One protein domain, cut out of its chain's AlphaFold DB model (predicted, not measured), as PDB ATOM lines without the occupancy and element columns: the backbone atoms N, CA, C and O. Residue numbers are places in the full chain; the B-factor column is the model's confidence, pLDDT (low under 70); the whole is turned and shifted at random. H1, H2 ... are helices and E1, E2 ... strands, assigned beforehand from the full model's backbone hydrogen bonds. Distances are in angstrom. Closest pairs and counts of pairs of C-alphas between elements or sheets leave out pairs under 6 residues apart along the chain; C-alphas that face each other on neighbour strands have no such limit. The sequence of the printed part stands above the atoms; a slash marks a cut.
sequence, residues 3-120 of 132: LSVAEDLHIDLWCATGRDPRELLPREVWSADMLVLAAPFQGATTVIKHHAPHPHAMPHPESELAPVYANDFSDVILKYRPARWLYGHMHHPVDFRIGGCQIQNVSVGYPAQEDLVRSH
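AT A GLANCE: This is residues 3 to 120 of the 132 residues of the protein "Metallophosphoesterase" of Roseivivax marinus (UniProt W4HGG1). With little regular structure, a strongly twisted mixed sheet, E1-E2-E3-E5-E4, has H2 over one face, and residues 24 to 29 stick out. E1-H1-E2 and E2-H2-E3 are strand-helix-strand units, parallel neighbour strands with right-handed crossovers. The printed part has 118 residues, 42 in three named helices and five strands, E1-H1-E2-H2-E3-E4-E5-H3. The class is mixed, the whole compact, radius of gyration of the C-alphas 15.4 A, spans 47 by 40 by 22 A.

HOW THE PARTS SIT: E4, residues 95 to 98, and E5, 101 to 105, form an antiparallel hairpin, with N 103 and O 96 2.8 A apart. H2, 74 to 80, is on the sheet, over E5; H3, 111 to 118, is not on it.

IN THESE COORDINATES: E1, residues 3 to 6, begins at C-alpha 3 (354.000, 263.636, 267.620); H1 is residues 12 to 16, E2 45 to 49, E3 84 to 87. H3 ends at C-alpha 118 (364.417, 288.082, 263.258).

THE WHOLE: The printed part has no cut; links H1-E2 and E2-H2 are long. The pLDDT is under 70 in residues 3 to 17, 19 to 42 and 113 to 120.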
ATOM      1  N   LEU A   3     354.021 262.450 266.783       45.75
ATOM      2  CA  LEU A   3     354.000 263.636 267.620       45.75
ATOM      3  C   LEU A   3     353.433 263.244 268.986       45.75
ATOM      4  O   LEU A   3     352.319 262.729 269.055       45.75
ATOM      5  N   SER A   4     354.203 263.477 270.043       50.00
ATOM      6  CA  SER A   4     353.743 263.337 271.426       50.00
ATOM      7  C   SER A   4     353.661 264.725 272.052       50.00
ATOM      8  O   SER A   4     354.638 265.475 272.007       50.00
ATOM      9  N   VAL A   5     352.488 265.053 272.595       49.78
ATOM     10  CA  VAL A   5     352.202 266.316 273.283       49.78
ATOM     11  C   VAL A   5     352.096 266.018 274.772       49.78
ATOM     12  O   VAL A   5     351.323 265.144 275.159       49.78
ATOM     13  N   ALA A   6     352.893 266.713 275.577       51.53
ATOM     14  CA  ALA A   6     352.823 266.658 277.032       51.53
ATOM     15  C   ALA A   6     352.552 268.073 277.563       51.53
ATOM     16  O   ALA A   6     353.325 268.993 277.294       51.53
ATOM     17  N   GLU A   7     351.456 268.230 278.297       52.50
ATOM     18  CA  GLU A   7     351.157 269.398 279.129       52.50
ATOM     19  C   GLU A   7     351.531 269.018 280.564       52.50
ATOM     20  O   GLU A   7     351.231 267.902 280.985       52.50
ATOM     21  N   ASP A   8     352.227 269.896 281.284       53.16
ATOM     22  CA  ASP A   8     352.709 269.591 282.631       53.16
ATOM     23  C   ASP A   8     352.744 270.848 283.512       53.16
ATOM     24  O   ASP A   8     353.153 271.925 283.050       53.16
ATOM     25  N   LEU A   9     352.315 270.667 284.766       54.81
ATOM     26  CA  LEU A   9     352.388 271.626 285.859       54.81
ATOM     27  C   LEU A   9     353.498 271.163 286.808       54.81
ATOM     28  O   LEU A   9     353.386 270.147 287.480       54.81
ATOM     29  N   HIS A  10     354.550 271.968 286.853       56.91
ATOM     30  CA  HIS A  10     355.767 271.823 287.644       56.91
ATOM     31  C   HIS A  10     355.475 271.513 289.114       56.91
ATOM     32  O   HIS A  10     355.096 272.402 289.868       56.91
ATOM     33  N   ILE A  11     355.638 270.272 289.546       57.69
ATOM     34  CA  ILE A  11     355.315 269.870 290.919       57.69
ATOM     35  C   ILE A  11     356.571 269.366 291.631       57.69
ATOM     36  O   ILE A  11     356.872 269.816 292.734       57.69
ATOM     37  N   ASP A  12     357.364 268.517 290.987       58.97
ATOM     38  CA  ASP A  12     358.636 267.974 291.474       58.97
ATOM     39  C   ASP A  12     359.647 269.052 291.910       58.97
ATOM     40  O   ASP A  12     360.194 268.998 293.017       58.97
ATOM     41  N   LEU A  13     359.844 270.083 291.091       60.44
ATOM     42  CA  LEU A  13     360.795 271.160 291.372       60.44
ATOM     43  C   LEU A  13     360.308 272.122 292.465       60.44
ATOM     44  O   LEU A  13     361.108 272.644 293.242       60.44
ATOM     45  N   TRP A  14     358.996 272.312 292.598       63.06
ATOM     46  CA  TRP A  14     358.426 273.090 293.700       63.06
ATOM     47  C   TRP A  14     358.641 272.399 295.047       63.06
ATOM     48  O   TRP A  14     358.972 273.054 296.039       63.06
ATOM     49  N   CYS A  15     358.568 271.069 295.065       65.25
ATOM     50  CA  CYS A  15     358.823 270.259 296.254       65.25
ATOM     51  C   CYS A  15     360.268 270.351 296.728       65.25
ATOM     52  O   CYS A  15     360.509 270.465 297.929       65.25
ATOM     53  N   ALA A  16     361.227 270.374 295.797       65.88
ATOM     54  CA  ALA A  16     362.638 270.576 296.125       65.88
ATOM     55  C   ALA A  16     362.901 271.939 296.801       65.88
ATOM     56  O   ALA A  16     363.857 272.071 297.562       65.88
ATOM     57  N   THR A  17     362.033 272.931 296.571       67.31
ATOM     58  CA  THR A  17     362.099 274.263 297.207       67.31
ATOM     59  C   THR A  17     361.189 274.416 298.434       67.31
ATOM     60  O   THR A  17     361.044 275.521 298.952       67.31
ATOM     61  N   GLY A  18     360.559 273.334 298.905       72.19
ATOM     62  CA  GLY A  18     359.649 273.367 300.057       72.19
ATOM     63  C   GLY A  18     358.337 274.118 299.803       72.19
ATOM     64  O   GLY A  18     357.684 274.548 300.748       72.19
ATOM     65  N   ARG A  19     357.954 274.306 298.536       66.69
ATOM     66  CA  ARG A  19     356.734 275.011 298.125       66.69
ATOM     67  C   ARG A  19     355.780 274.070 297.401       66.69
ATOM     68  O   ARG A  19     355.304 274.405 296.325       66.69
ATOM     69  N   ASP A  20     355.553 272.882 297.954       66.62
ATOM     70  CA  ASP A  20     354.747 271.842 297.314       66.62
ATOM     71  C   ASP A  20     353.275 272.290 297.143       66.62
ATOM     72  O   ASP A  20     352.527 272.327 298.124       66.62
ATOM     73  N   PRO A  21     352.803 272.604 295.917       58.34
ATOM     74  CA  PRO A  21     351.406 272.984 295.705       58.34
ATOM     75  C   PRO A  21     350.449 271.794 295.907       58.34
ATOM     76  O   PRO A  21     349.233 271.990 295.985       58.34
ATOM     77  N   ARG A  22     350.975 270.560 296.023       57.34
ATOM     78  CA  ARG A  22     350.207 269.342 296.300       57.34
ATOM     79  C   ARG A  22     349.732 269.220 297.740       57.34
ATOM     80  O   ARG A  22     348.932 268.344 298.043       57.34
ATOM     81  N   GLU A  23     350.173 270.078 298.650       61.88
ATOM     82  CA  GLU A  23     349.551 270.114 299.978       61.88
ATOM     83  C   GLU A  23     348.093 270.611 299.913       61.88
ATOM     84  O   GLU A  23     347.328 270.407 300.853       61.88
ATOM     85  N   LEU A  24     347.690 271.230 298.794       59.84
ATOM     86  CA  LEU A  24     346.415 271.939 298.658       59.84
ATOM     87  C   LEU A  24     345.360 271.252 297.773       59.84
ATOM     88  O   LEU A  24     344.240 271.759 297.713       59.84
ATOM     89  N   LEU A  25     345.650 270.133 297.092       54.44
ATOM     90  CA  LEU A  25     344.653 269.425 296.255       54.44
ATOM     91  C   LEU A  25     344.504 267.921 296.632       54.44
ATOM     92  O   LEU A  25     345.216 267.406 297.496       54.44
ATOM     93  N   PRO A  26     343.526 267.193 296.065       52.16
ATOM     94  CA  PRO A  26     343.360 265.756 296.304       52.16
ATOM     95  C   PRO A  26     344.459 264.908 295.642       52.16
ATOM     96  O   PRO A  26     344.897 265.190 294.524       52.16
ATOM     97  N   ARG A  27     344.870 263.820 296.310       50.19
ATOM     98  CA  ARG A  27     346.018 262.966 295.931       50.19
ATOM     99  C   ARG A  27     345.854 262.288 294.566       50.19
ATOM    100  O   ARG A  27     346.832 261.829 293.982       50.19
ATOM    101  N   GLU A  28     344.622 262.214 294.077       48.91
ATOM    102  CA  GLU A  28     344.231 261.546 292.840       48.91
ATOM    103  C   GLU A  28     344.470 262.405 291.583       48.91
ATOM    104  O   GLU A  28     344.359 261.891 290.472       48.91
ATOM    105  N   VAL A  29     344.797 263.695 291.737       48.06
ATOM    106  CA  VAL A  29     344.817 264.673 290.631       48.06
ATOM    107  C   VAL A  29     346.166 264.757 289.890       48.06
ATOM    108  O   VAL A  29     346.190 265.160 288.732       48.06
ATOM    109  N   TRP A  30     347.289 264.347 290.492       52.31
ATOM    110  CA  TRP A  30     348.649 264.695 290.011       52.31
ATOM    111  C   TRP A  30     349.640 263.525 289.943       52.31
ATOM    112  O   TRP A  30     350.833 263.684 290.180       52.31
ATOM    113  N   SER A  31     349.183 262.305 289.677       44.84
ATOM    114  CA  SER A  31     350.061 261.123 289.718       44.84
ATOM    115  C   SER A  31     351.058 261.008 288.553       44.84
ATOM    116  O   SER A  31     351.867 260.079 288.549       44.84
ATOM    117  N   ALA A  32     351.025 261.919 287.578       48.41
ATOM    118  CA  ALA A  32     351.950 261.918 286.453       48.41
ATOM    119  C   ALA A  32     352.380 263.344 286.074       48.41
ATOM    120  O   ALA A  32     351.581 264.092 285.518       48.41
ATOM    121  N   ASP A  33     353.665 263.653 286.275       49.72
ATOM    122  CA  ASP A  33     354.338 264.864 285.759       49.72
ATOM    123  C   ASP A  33     354.511 264.804 284.220       49.72
ATOM    124  O   ASP A  33     354.964 265.721 283.546       49.72
ATOM    125  N   MET A  34     354.201 263.665 283.597       54.25
ATOM    126  CA  MET A  34     354.270 263.508 282.149       54.25
ATOM    127  C   MET A  34     353.435 262.310 281.705       54.25
ATOM    128  O   MET A  34     353.717 261.171 282.081       54.25
ATOM    129  N   LEU A  35     352.458 262.529 280.822       48.25
ATOM    130  CA  LEU A  35     351.785 261.439 280.115       48.25
ATOM    131  C   LEU A  35     352.417 261.242 278.731       48.25
ATOM    132  O   LEU A  35     352.131 261.969 277.781       48.25
ATOM    133  N   VAL A  36     353.264 260.220 278.594       52.41
ATOM    134  CA  VAL A  36     353.825 259.820 277.293       52.41
ATOM    135  C   VAL A  36     352.934 258.763 276.647       52.41
ATOM    136  O   VAL A  36     353.056 257.571 276.921       52.41
ATOM    137  N   LEU A  37     352.065 259.178 275.725       48.75
ATOM    138  CA  LEU A  37     351.326 258.245 274.870       48.75
ATOM    139  C   LEU A  37     352.195 257.824 273.675       48.75
ATOM    140  O   LEU A  37     352.133 258.406 272.589       48.75
ATOM    141  N   ALA A  38     353.025 256.798 273.867       55.03
ATOM    142  CA  ALA A  38     353.880 256.258 272.813       55.03
ATOM    143  C   ALA A  38     353.729 254.735 272.666       55.03
ATOM    144  O   ALA A  38     354.362 253.958 273.368       55.03
ATOM    145  N   ALA A  39     352.939 254.290 271.685       56.19
ATOM    146  CA  ALA A  39     353.108 252.945 271.118       56.19
ATOM    147  C   ALA A  39     354.400 252.878 270.267       56.19
ATOM    148  O   ALA A  39     354.695 253.882 269.595       56.19
ATOM    149  N   PRO A  40     355.122 251.738 270.244       61.75
ATOM    150  CA  PRO A  40     356.272 251.533 269.366       61.75
ATOM    151  C   PRO A  40     355.938 251.886 267.915       61.75
ATOM    152  O   PRO A  40     354.854 251.570 267.425       61.75
ATOM    153  N   PHE A  41     356.853 252.558 267.221       67.31
ATOM    154  CA  PHE A  41     356.701 252.854 265.800       67.31
ATOM    155  C   PHE A  41     358.071 252.901 265.125       67.31
ATOM    156  O   PHE A  41     359.072 253.235 265.755       67.31
ATOM    157  N   GLN A  42     358.116 252.582 263.832       69.88
ATOM    158  CA  GLN A  42     359.340 252.710 263.049       69.88
ATOM    159  C   GLN A  42     359.448 254.133 262.489       69.88
ATOM    160  O   GLN A  42     358.718 254.514 261.575       69.88
ATOM    161  N   GLY A  43     360.328 254.944 263.079       80.94
ATOM    162  CA  GLY A  43     360.653 256.287 262.598       80.94
ATOM    163  C   GLY A  43     361.173 257.220 263.693       80.94
ATOM    164  O   GLY A  43     361.266 256.854 264.858       80.94
ATOM    165  N   ALA A  44     361.498 258.456 263.305       85.81
ATOM    166  CA  ALA A  44     361.962 259.482 264.235       85.81
ATOM    167  C   ALA A  44     360.816 260.053 265.088       85.81
ATOM    168  O   ALA A  44     359.761 260.437 264.563       85.81
ATOM    169  N   THR A  45     361.051 260.149 266.397       85.50
ATOM    170  CA  THR A  45     360.128 260.749 267.376       85.50
ATOM    171  C   THR A  45     360.424 262.230 267.545       85.50
ATOM    172  O   THR A  45     361.586 262.623 267.648       85.50
ATOM    173  N   THR A  46     359.383 263.058 267.592       88.31
ATOM    174  CA  THR A  46     359.483 264.460 268.014       88.31
ATOM    175  C   THR A  46     358.546 264.690 269.193       88.31
ATOM    176  O   THR A  46     357.368 264.338 269.126       88.31
ATOM    177  N   VAL A  47     359.085 265.261 270.266       86.75
ATOM    178  CA  VAL A  47     358.328 265.669 271.454       86.75
ATOM    179  C   VAL A  47     358.021 267.157 271.342       86.75
ATOM    180  O   VAL A  47     358.892 267.926 270.938       86.75
ATOM    181  N   ILE A  48     356.795 267.562 271.672       85.69
ATOM    182  CA  ILE A  48     356.405 268.974 271.762       85.69
ATOM    183  C   ILE A  48     355.804 269.227 273.148       85.69
ATOM    184  O   ILE A  48     354.923 268.486 273.585       85.69
ATOM    185  N   LYS A  49     356.293 270.262 273.837       82.88
ATOM    186  CA  LYS A  49     355.851 270.678 275.183       82.88
ATOM    187  C   LYS A  49     355.917 272.196 275.307       82.88
ATOM    188  O   LYS A  49     356.766 272.802 274.677       82.88
ATOM    189  N   HIS A  50     355.083 272.832 276.125       87.50
ATOM    190  CA  HIS A  50     355.185 274.285 276.304       87.50
ATOM    191  C   HIS A  50     356.458 274.713 277.064       87.50
ATOM    192  O   HIS A  50     357.246 275.493 276.538       87.50
ATOM    193  N   HIS A  51     356.691 274.193 278.271       87.25
ATOM    194  CA  HIS A  51     357.860 274.543 279.096       87.25
ATOM    195  C   HIS A  51     359.148 273.826 278.658       87.25
ATOM    196  O   HIS A  51     359.092 272.747 278.058       87.25
ATOM    197  N   ALA A  52     360.308 274.385 279.015       90.19
ATOM    198  CA  ALA A  52     361.599 273.809 278.651       90.19
ATOM    199  C   ALA A  52     361.810 272.409 279.255       90.19
ATOM    200  O   ALA A  52     361.370 272.147 280.377       90.19
ATOM    201  N   PRO A  53     362.499 271.505 278.539       89.75
ATOM    202  CA  PRO A  53     362.735 270.147 279.014       89.75
ATOM    203  C   PRO A  53     364.073 269.961 279.728       89.75
ATOM    204  O   PRO A  53     364.458 268.824 280.003       89.75
ATOM    205  N   HIS A  54     364.821 271.046 279.944       90.44
ATOM    206  CA  HIS A  54     366.101 270.983 280.630       90.44
ATOM    207  C   HIS A  54     366.495 272.348 281.225       90.44
ATOM    208  O   HIS A  54     366.315 273.355 280.536       90.44
ATOM    209  N   PRO A  55     367.126 272.417 282.413       89.06
ATOM    210  CA  PRO A  55     367.575 273.674 283.024       89.06
ATOM    211  C   PRO A  55     368.543 274.495 282.161       89.06
ATOM    212  O   PRO A  55     368.475 275.717 282.147       89.06
ATOM    213  N   HIS A  56     369.403 273.847 281.364       89.56
ATOM    214  CA  HIS A  56     370.297 274.541 280.409       89.56
ATOM    215  C   HIS A  56     369.567 275.375 279.350       89.56
ATOM    216  O   HIS A  56     370.184 276.196 278.679       89.56
ATOM    217  N   ALA A  57     368.270 275.142 279.160       87.69
ATOM    218  CA  ALA A  57     367.461 275.960 278.280       87.69
ATOM    219  C   ALA A  57     367.175 277.354 278.866       87.69
ATOM    220  O   ALA A  57     366.684 278.225 278.148       87.69
ATOM    221  N   MET A  58     367.437 277.554 280.159       85.88
ATOM    222  CA  MET A  58     367.128 278.782 280.866       85.88
ATOM    223  C   MET A  58     368.335 279.722 280.973       85.88
ATOM    224  O   MET A  58     369.454 279.264 281.203       85.88
ATOM    225  N   PRO A  59     368.106 281.045 280.923       82.75
ATOM    226  CA  PRO A  59     369.151 282.029 281.197       82.75
ATOM    227  C   PRO A  59     369.525 282.117 282.687       82.75
ATOM    228  O   PRO A  59     370.676 282.408 282.994       82.75
ATOM    229  N   HIS A  60     368.567 281.857 283.588       84.31
ATOM    230  CA  HIS A  60     368.708 282.007 285.046       84.31
ATOM    231  C   HIS A  60     368.227 280.752 285.799       84.31
ATOM    232  O   HIS A  60     367.189 280.800 286.470       84.31
ATOM    233  N   PRO A  61     368.905 279.600 285.643       82.94
ATOM    234  CA  PRO A  61     368.522 278.348 286.306       82.94
ATOM    235  C   PRO A  61     368.587 278.413 287.842       82.94
ATOM    236  O   PRO A  61     367.949 277.610 288.512       82.94
ATOM    237  N   GLU A  62     369.325 279.366 288.405       84.12
ATOM    238  CA  GLU A  62     369.444 279.625 289.843       84.12
ATOM    239  C   GLU A  62     368.232 280.338 290.458       84.12
ATOM    240  O   GLU A  62     368.137 280.458 291.678       84.12
ATOM    241  N   SER A  63     367.327 280.856 289.624       85.44
ATOM    242  CA  SER A  63     366.158 281.593 290.090       85.44
ATOM    243  C   SER A  63     365.254 280.713 290.952       85.44
ATOM    244  O   SER A  63     364.956 279.572 290.611       85.44
ATOM    245  N   GLU A  64     364.695 281.286 292.013       80.56
ATOM    246  CA  GLU A  64     363.629 280.654 292.796       80.56
ATOM    247  C   GLU A  64     362.372 280.324 291.972       80.56
ATOM    248  O   GLU A  64     361.562 279.487 292.374       80.56
ATOM    249  N   LEU A  65     362.213 280.993 290.827       81.25
ATOM    250  CA  LEU A  65     361.150 280.757 289.857       81.25
ATOM    251  C   LEU A  65     361.588 279.821 288.726       81.25
ATOM    252  O   LEU A  65     360.788 279.545 287.843       81.25
ATOM    253  N   ALA A  66     362.817 279.298 288.733       80.12
ATOM    254  CA  ALA A  66     363.269 278.320 287.748       80.12
ATOM    255  C   ALA A  66     362.278 277.170 287.494       80.12
ATOM    256  O   ALA A  66     362.043 276.859 286.319       80.12
ATOM    257  N   PRO A  67     361.607 276.630 288.534       77.19
ATOM    258  CA  PRO A  67     360.595 275.605 288.358       77.19
ATOM    259  C   PRO A  67     359.452 275.998 287.429       77.19
ATOM    260  O   PRO A  67     358.856 275.107 286.866       77.19
ATOM    261  N   VAL A  68     359.117 277.282 287.224       78.94
ATOM    262  CA  VAL A  68     358.019 277.643 286.301       78.94
ATOM    263  C   VAL A  68     358.428 277.630 284.831       78.94
ATOM    264  O   VAL A  68     357.564 277.654 283.957       78.94
ATOM    265  N   TYR A  69     359.731 277.580 284.541       82.81
ATOM    266  CA  TYR A  69     360.257 277.733 283.188       82.81
ATOM    267  C   TYR A  69     360.734 276.416 282.569       82.81
ATOM    268  O   TYR A  69     360.503 276.198 281.373       82.81
ATOM    269  N   ALA A  70     361.384 275.541 283.345       86.12
ATOM    270  CA  ALA A  70     361.966 274.299 282.836       86.12
ATOM    271  C   ALA A  70     361.871 273.130 283.824       86.12
ATOM    272  O   ALA A  70     362.043 273.316 285.021       86.12
ATOM    273  N   ASN A  71     361.708 271.924 283.272       80.06
ATOM    274  CA  ASN A  71     361.819 270.642 283.978       80.06
ATOM    275  C   ASN A  71     363.134 269.962 283.596       80.06
ATOM    276  O   ASN A  71     363.590 270.142 282.469       80.06
ATOM    277  N   ASP A  72     363.731 269.161 284.477       86.31
ATOM    278  CA  ASP A  72     364.897 268.351 284.110       86.31
ATOM    279  C   ASP A  72     364.472 266.968 283.600       86.31
ATOM    280  O   ASP A  72     364.330 266.009 284.353       86.31
ATOM    281  N   PHE A  73     364.282 266.856 282.281       87.06
ATOM    282  CA  PHE A  73     363.976 265.587 281.619       87.06
ATOM    283  C   PHE A  73     365.220 264.868 281.084       87.06
ATOM    284  O   PHE A  73     365.094 264.048 280.168       87.06
ATOM    285  N   SER A  74     366.412 265.133 281.631       88.00
ATOM    286  CA  SER A  74     367.662 264.483 281.208       88.00
ATOM    287  C   SER A  74     367.514 262.969 281.070       88.00
ATOM    288  O   SER A  74     367.789 262.414 280.003       88.00
ATOM    289  N   ASP A  75     366.978 262.307 282.092       85.00
ATOM    290  CA  ASP A  75     366.827 260.850 282.108       85.00
ATOM    291  C   ASP A  75     365.850 260.346 281.042       85.00
ATOM    292  O   ASP A  75     366.108 259.347 280.366       85.00
ATOM    293  N   VAL A  76     364.741 261.057 280.830       85.00
ATOM    294  CA  VAL A  76     363.742 260.721 279.804       85.00
ATOM    295  C   VAL A  76     364.344 260.880 278.407       85.00
ATOM    296  O   VAL A  76     364.193 259.998 277.556       85.00
ATOM    297  N   ILE A  77     365.071 261.974 278.172       88.25
ATOM    298  CA  ILE A  77     365.740 262.252 276.900       88.25
ATOM    299  C   ILE A  77     366.800 261.183 276.613       88.25
ATOM    300  O   ILE A  77     366.832 260.636 275.510       88.25
ATOM    301  N   LEU A  78     367.631 260.841 277.601       89.12
ATOM    302  CA  LEU A  78     368.684 259.832 277.462       89.12
ATOM    303  C   LEU A  78     368.119 258.420 277.255       89.12
ATOM    304  O   LEU A  78     368.681 257.654 276.464       89.12
ATOM    305  N   LYS A  79     367.002 258.092 277.920       85.25
ATOM    306  CA  LYS A  79     366.320 256.795 277.825       85.25
ATOM    307  C   LYS A  79     365.636 256.585 276.478       85.25
ATOM    308  O   LYS A  79     365.820 255.536 275.864       85.25
ATOM    309  N   TYR A  80     364.839 257.551 276.022       84.75
ATOM    310  CA  TYR A  80     363.995 257.381 274.831       84.75
ATOM    311  C   TYR A  80     364.597 257.960 273.549       84.75
ATOM    312  O   TYR A  80     364.117 257.634 272.464       84.75
ATOM    313  N   ARG A  81     365.635 258.802 273.658       88.62
ATOM    314  CA  ARG A  81     366.388 259.403 272.542       88.62
ATOM    315  C   ARG A  81     365.497 259.909 271.398       88.62
ATOM    316  O   ARG A  81     365.682 259.494 270.249       88.62
ATOM    317  N   PRO A  82     364.515 260.790 271.672       89.62
ATOM    318  CA  PRO A  82     363.753 261.403 270.595       89.62
ATOM    319  C   PRO A  82     364.704 262.155 269.657       89.62
ATOM    320  O   PRO A  82     365.747 262.653 270.074       89.62
ATOM    321  N   ALA A  83     364.351 262.258 268.378       92.75
ATOM    322  CA  ALA A  83     365.177 262.996 267.429       92.75
ATOM    323  C   ALA A  83     365.162 264.501 267.736       92.75
ATOM    324  O   ALA A  83     366.182 265.177 267.583       92.75
ATOM    325  N   ARG A  84     364.000 265.018 268.161       93.19
ATOM    326  CA  ARG A  84     363.778 266.432 268.481       93.19
ATOM    327  C   ARG A  84     362.847 266.612 269.679       93.19
ATOM    328  O   ARG A  84     361.916 265.826 269.861       93.19
ATOM    329  N   TRP A  85     363.058 267.695 270.413       93.25
ATOM    330  CA  TRP A  85     362.187 268.219 271.451       93.25
ATOM    331  C   TRP A  85     361.966 269.709 271.201       93.25
ATOM    332  O   TRP A  85     362.889 270.512 271.332       93.25
ATOM    333  N   LEU A  86     360.749 270.077 270.823       92.50
ATOM    334  CA  LEU A  86     360.375 271.467 270.592       92.50
ATOM    335  C   LEU A  86     359.640 271.992 271.817       92.50
ATOM    336  O   LEU A  86     358.771 271.305 272.361       92.50
ATOM    337  N   TYR A  87     359.987 273.199 272.241       90.50
ATOM    338  CA  TYR A  87     359.301 273.855 273.339       90.50
ATOM    339  C   TYR A  87     359.130 275.357 273.132       90.50
ATOM    340  O   TYR A  87     359.630 275.910 272.157       90.50
ATOM    341  N   GLY A  88     358.366 276.001 274.010       87.31
ATOM    342  CA  GLY A  88     358.082 277.430 273.961       87.31
ATOM    343  C   GLY A  88     358.345 278.127 275.295       87.31
ATOM    344  O   GLY A  88     359.411 277.986 275.892       87.31
ATOM    345  N   HIS A  89     357.351 278.892 275.754       88.88
ATOM    346  CA  HIS A  89     357.296 279.609 277.033       88.88
ATOM    347  C   HIS A  89     358.304 280.757 277.226       88.88
ATOM    348  O   HIS A  89     357.923 281.856 277.606       88.88
ATOM    349  N   MET A  90     359.587 280.538 276.945       84.62
ATOM    350  CA  MET A  90     360.654 281.444 277.383       84.62
ATOM    351  C   MET A  90     360.936 282.621 276.444       84.62
ATOM    352  O   MET A  90     361.685 283.514 276.820       84.62
ATOM    353  N   HIS A  91     360.375 282.631 275.226       88.06
ATOM    354  CA  HIS A  91     360.536 283.735 274.257       88.06
ATOM    355  C   HIS A  91     362.008 284.106 273.961       88.06
ATOM    356  O   HIS A  91     362.310 285.226 273.556       88.06
ATOM    357  N   HIS A  92     362.931 283.159 274.156       82.19
ATOM    358  CA  HIS A  92     364.357 283.313 273.900       82.19
ATOM    359  C   HIS A  92     364.851 282.158 273.017       82.19
ATOM    360  O   HIS A  92     364.608 280.998 273.374       82.19
ATOM    361  N   PRO A  93     365.526 282.435 271.886       86.06
ATOM    362  CA  PRO A  93     366.044 281.395 271.004       86.06
ATOM    363  C   PRO A  93     367.060 280.500 271.709       86.06
ATOM    364  O   PRO A  93     368.064 280.970 272.237       86.06
ATOM    365  N   VAL A  94     366.820 279.195 271.672       89.44
ATOM    366  CA  VAL A  94     367.699 278.182 272.260       89.44
ATOM    367  C   VAL A  94     367.715 276.974 271.331       89.44
ATOM    368  O   VAL A  94     366.656 276.517 270.907       89.44
ATOM    369  N   ASP A  95     368.907 276.463 271.023       93.62
ATOM    370  CA  ASP A  95     369.117 275.232 270.251       93.62
ATOM    371  C   ASP A  95     370.356 274.504 270.786       93.62
ATOM    372  O   ASP A  95     371.470 275.031 270.735       93.62
ATOM    373  N   PHE A  96     370.165 273.309 271.337       94.50
ATOM    374  CA  PHE A  96     371.252 272.474 271.848       94.50
ATOM    375  C   PHE A  96     370.899 270.989 271.758       94.50
ATOM    376  O   PHE A  96     369.824 270.608 271.292       94.50
ATOM    377  N   ARG A  97     371.825 270.113 272.169       95.69
ATOM    378  CA  ARG A  97     371.608 268.662 272.138       95.69
ATOM    379  C   ARG A  97     371.908 267.992 273.469       95.69
ATOM    380  O   ARG A  97     372.900 268.316 274.111       95.69
ATOM    381  N   ILE A  98     371.104 266.985 273.801       94.38
ATOM    382  CA  ILE A  98     371.335 266.033 274.899       94.38
ATOM    383  C   ILE A  98     371.112 264.627 274.348       94.38
ATOM    384  O   ILE A  98     370.075 264.358 273.748       94.38
ATOM    385  N   GLY A  99     372.082 263.721 274.503       92.12
ATOM    386  CA  GLY A  99     371.909 262.313 274.108       92.12
ATOM    387  C   GLY A  99     371.539 262.090 272.635       92.12
ATOM    388  O   GLY A  99     370.893 261.099 272.306       92.12
ATOM    389  N   GLY A 100     371.890 263.029 271.750       91.88
ATOM    390  CA  GLY A 100     371.501 263.004 270.339       91.88
ATOM    391  C   GLY A 100     370.126 263.612 270.029       91.88
ATOM    392  O   GLY A 100     369.862 263.856 268.853       91.88
ATOM    393  N   CYS A 101     369.299 263.939 271.025       94.50
ATOM    394  CA  CYS A 101     368.074 264.723 270.851       94.50
ATOM    395  C   CYS A 101     368.413 266.194 270.604       94.50
ATOM    396  O   CYS A 101     369.232 266.757 271.329       94.50
ATOM    397  N   GLN A 102     367.797 266.818 269.599       96.50
ATOM    398  CA  GLN A 102     367.865 268.268 269.408       96.50
ATOM    399  C   GLN A 102     366.761 268.966 270.203       96.50
ATOM    400  O   GLN A 102     365.587 268.687 269.984       96.50
ATOM    401  N   ILE A 103     367.126 269.888 271.084       95.19
ATOM    402  CA  ILE A 103     366.205 270.648 271.928       95.19
ATOM    403  C   ILE A 103     366.137 272.073 271.389       95.19
ATOM    404  O   ILE A 103     367.175 272.722 271.286       95.19
ATOM    405  N   GLN A 104     364.939 272.545 271.034       95.38
ATOM    406  CA  GLN A 104     364.755 273.857 270.407       95.38
ATOM    407  C   GLN A 104     363.596 274.640 271.020       95.38
ATOM    408  O   GLN A 104     362.485 274.116 271.131       95.38
ATOM    409  N   ASN A 105     363.845 275.913 271.336       92.69
ATOM    410  CA  ASN A 105     362.782 276.874 271.603       92.69
ATOM    411  C   ASN A 105     362.233 277.411 270.280       92.69
ATOM    412  O   ASN A 105     362.988 277.939 269.465       92.69
ATOM    413  N   VAL A 106     360.925 277.301 270.084       92.00
ATOM    414  CA  VAL A 106     360.213 277.783 268.895       92.00
ATOM    415  C   VAL A 106     359.241 278.924 269.214       92.00
ATOM    416  O   VAL A 106     358.376 279.249 268.402       92.00
ATOM    417  N   SER A 107     359.359 279.543 270.393       86.94
ATOM    418  CA  SER A 107     358.614 280.753 270.741       86.94
ATOM    419  C   SER A 107     358.924 281.910 269.793       86.94
ATOM    420  O   SER A 107     360.082 282.186 269.487       86.94
ATOM    421  N   VAL A 108     357.876 282.640 269.413       84.81
ATOM    422  CA  VAL A 108     357.985 283.877 268.624       84.81
ATOM    423  C   VAL A 108     358.339 285.071 269.514       84.81
ATOM    424  O   VAL A 108     359.213 285.858 269.168       84.81
ATOM    425  N   GLY A 109     357.712 285.169 270.688       80.19
ATOM    426  CA  GLY A 109     357.854 286.328 271.564       80.19
ATOM    427  C   GLY A 109     356.741 287.360 271.385       80.19
ATOM    428  O   GLY A 109     355.851 287.196 270.555       80.19
ATOM    429  N   TYR A 110     356.779 288.420 272.191       79.75
ATOM    430  CA  TYR A 110     355.986 289.631 271.956       79.75
ATOM    431  C   TYR A 110     356.600 290.469 270.821       79.75
ATOM    432  O   TYR A 110     357.792 290.320 270.570       79.75
ATOM    433  N   PRO A 111     355.879 291.425 270.203       79.19
ATOM    434  CA  PRO A 111     356.418 292.234 269.102       79.19
ATOM    435  C   PRO A 111     357.774 292.900 269.395       79.19
ATOM    436  O   PRO A 111     358.672 292.857 268.565       79.19
ATOM    437  N   ALA A 112     357.977 293.424 270.609       75.50
ATOM    438  CA  ALA A 112     359.262 294.008 271.023       75.50
ATOM    439  C   ALA A 112     360.399 292.973 271.205       75.50
ATOM    440  O   ALA A 112     361.565 293.337 271.309       75.50
ATOM    441  N   GLN A 113     360.059 291.686 271.281       67.69
ATOM    442  CA  GLN A 113     360.980 290.551 271.365       67.69
ATOM    443  C   GLN A 113     361.147 289.845 270.007       67.69
ATOM    444  O   GLN A 113     362.153 289.173 269.799       67.69
ATOM    445  N   GLU A 114     360.212 290.020 269.064       54.91
ATOM    446  CA  GLU A 114     360.303 289.461 267.706       54.91
ATOM    447  C   GLU A 114     361.516 290.001 266.941       54.91
ATOM    448  O   GLU A 114     362.168 289.256 266.204       54.91
ATOM    449  N   ASP A 115     361.869 291.271 267.154       50.81
ATOM    450  CA  ASP A 115     363.033 291.902 266.523       50.81
ATOM    451  C   ASP A 115     364.360 291.240 266.946       50.81
ATOM    452  O   ASP A 115     365.325 291.216 266.176       50.81
ATOM    453  N   LEU A 116     364.406 290.607 268.127       52.00
ATOM    454  CA  LEU A 116     365.559 289.823 268.593       52.00
ATOM    455  C   LEU A 116     365.644 288.451 267.910       52.00
ATOM    456  O   LEU A 116     366.738 287.938 267.699       52.00
ATOM    457  N   VAL A 117     364.503 287.866 267.531       48.28
ATOM    458  CA  VAL A 117     364.442 286.573 266.827       48.28
ATOM    459  C   VAL A 117     364.755 286.749 265.336       48.28
ATOM    460  O   VAL A 117     365.476 285.943 264.751       48.28
ATOM    461  N   ARG A 118     364.256 287.824 264.705       46.75
ATOM    462  CA  ARG A 118     364.417 288.082 263.258       46.75
ATOM    463  C   ARG A 118     365.764 288.698 262.872       46.75
ATOM    464  O   ARG A 118     366.198 288.529 261.735       46.75
ATOM    465  N   SER A 119     366.451 289.373 263.794       45.69
ATOM    466  CA  SER A 119     367.791 289.938 263.558       45.69
ATOM    467  C   SER A 119     368.922 288.898 263.570       45.69
ATOM    468  O   SER A 119     370.091 289.257 263.421       45.69
ATOM    469  N   HIS A 120     368.612 287.603 263.699       45.34
ATOM    470  CA  HIS A 120     369.548 286.491 263.499       45.34
ATOM    471  C   HIS A 120     369.093 285.622 262.314       45.34
ATOM    472  O   HIS A 120     368.484 284.572 262.514       45.34
TER     473      HIS A 120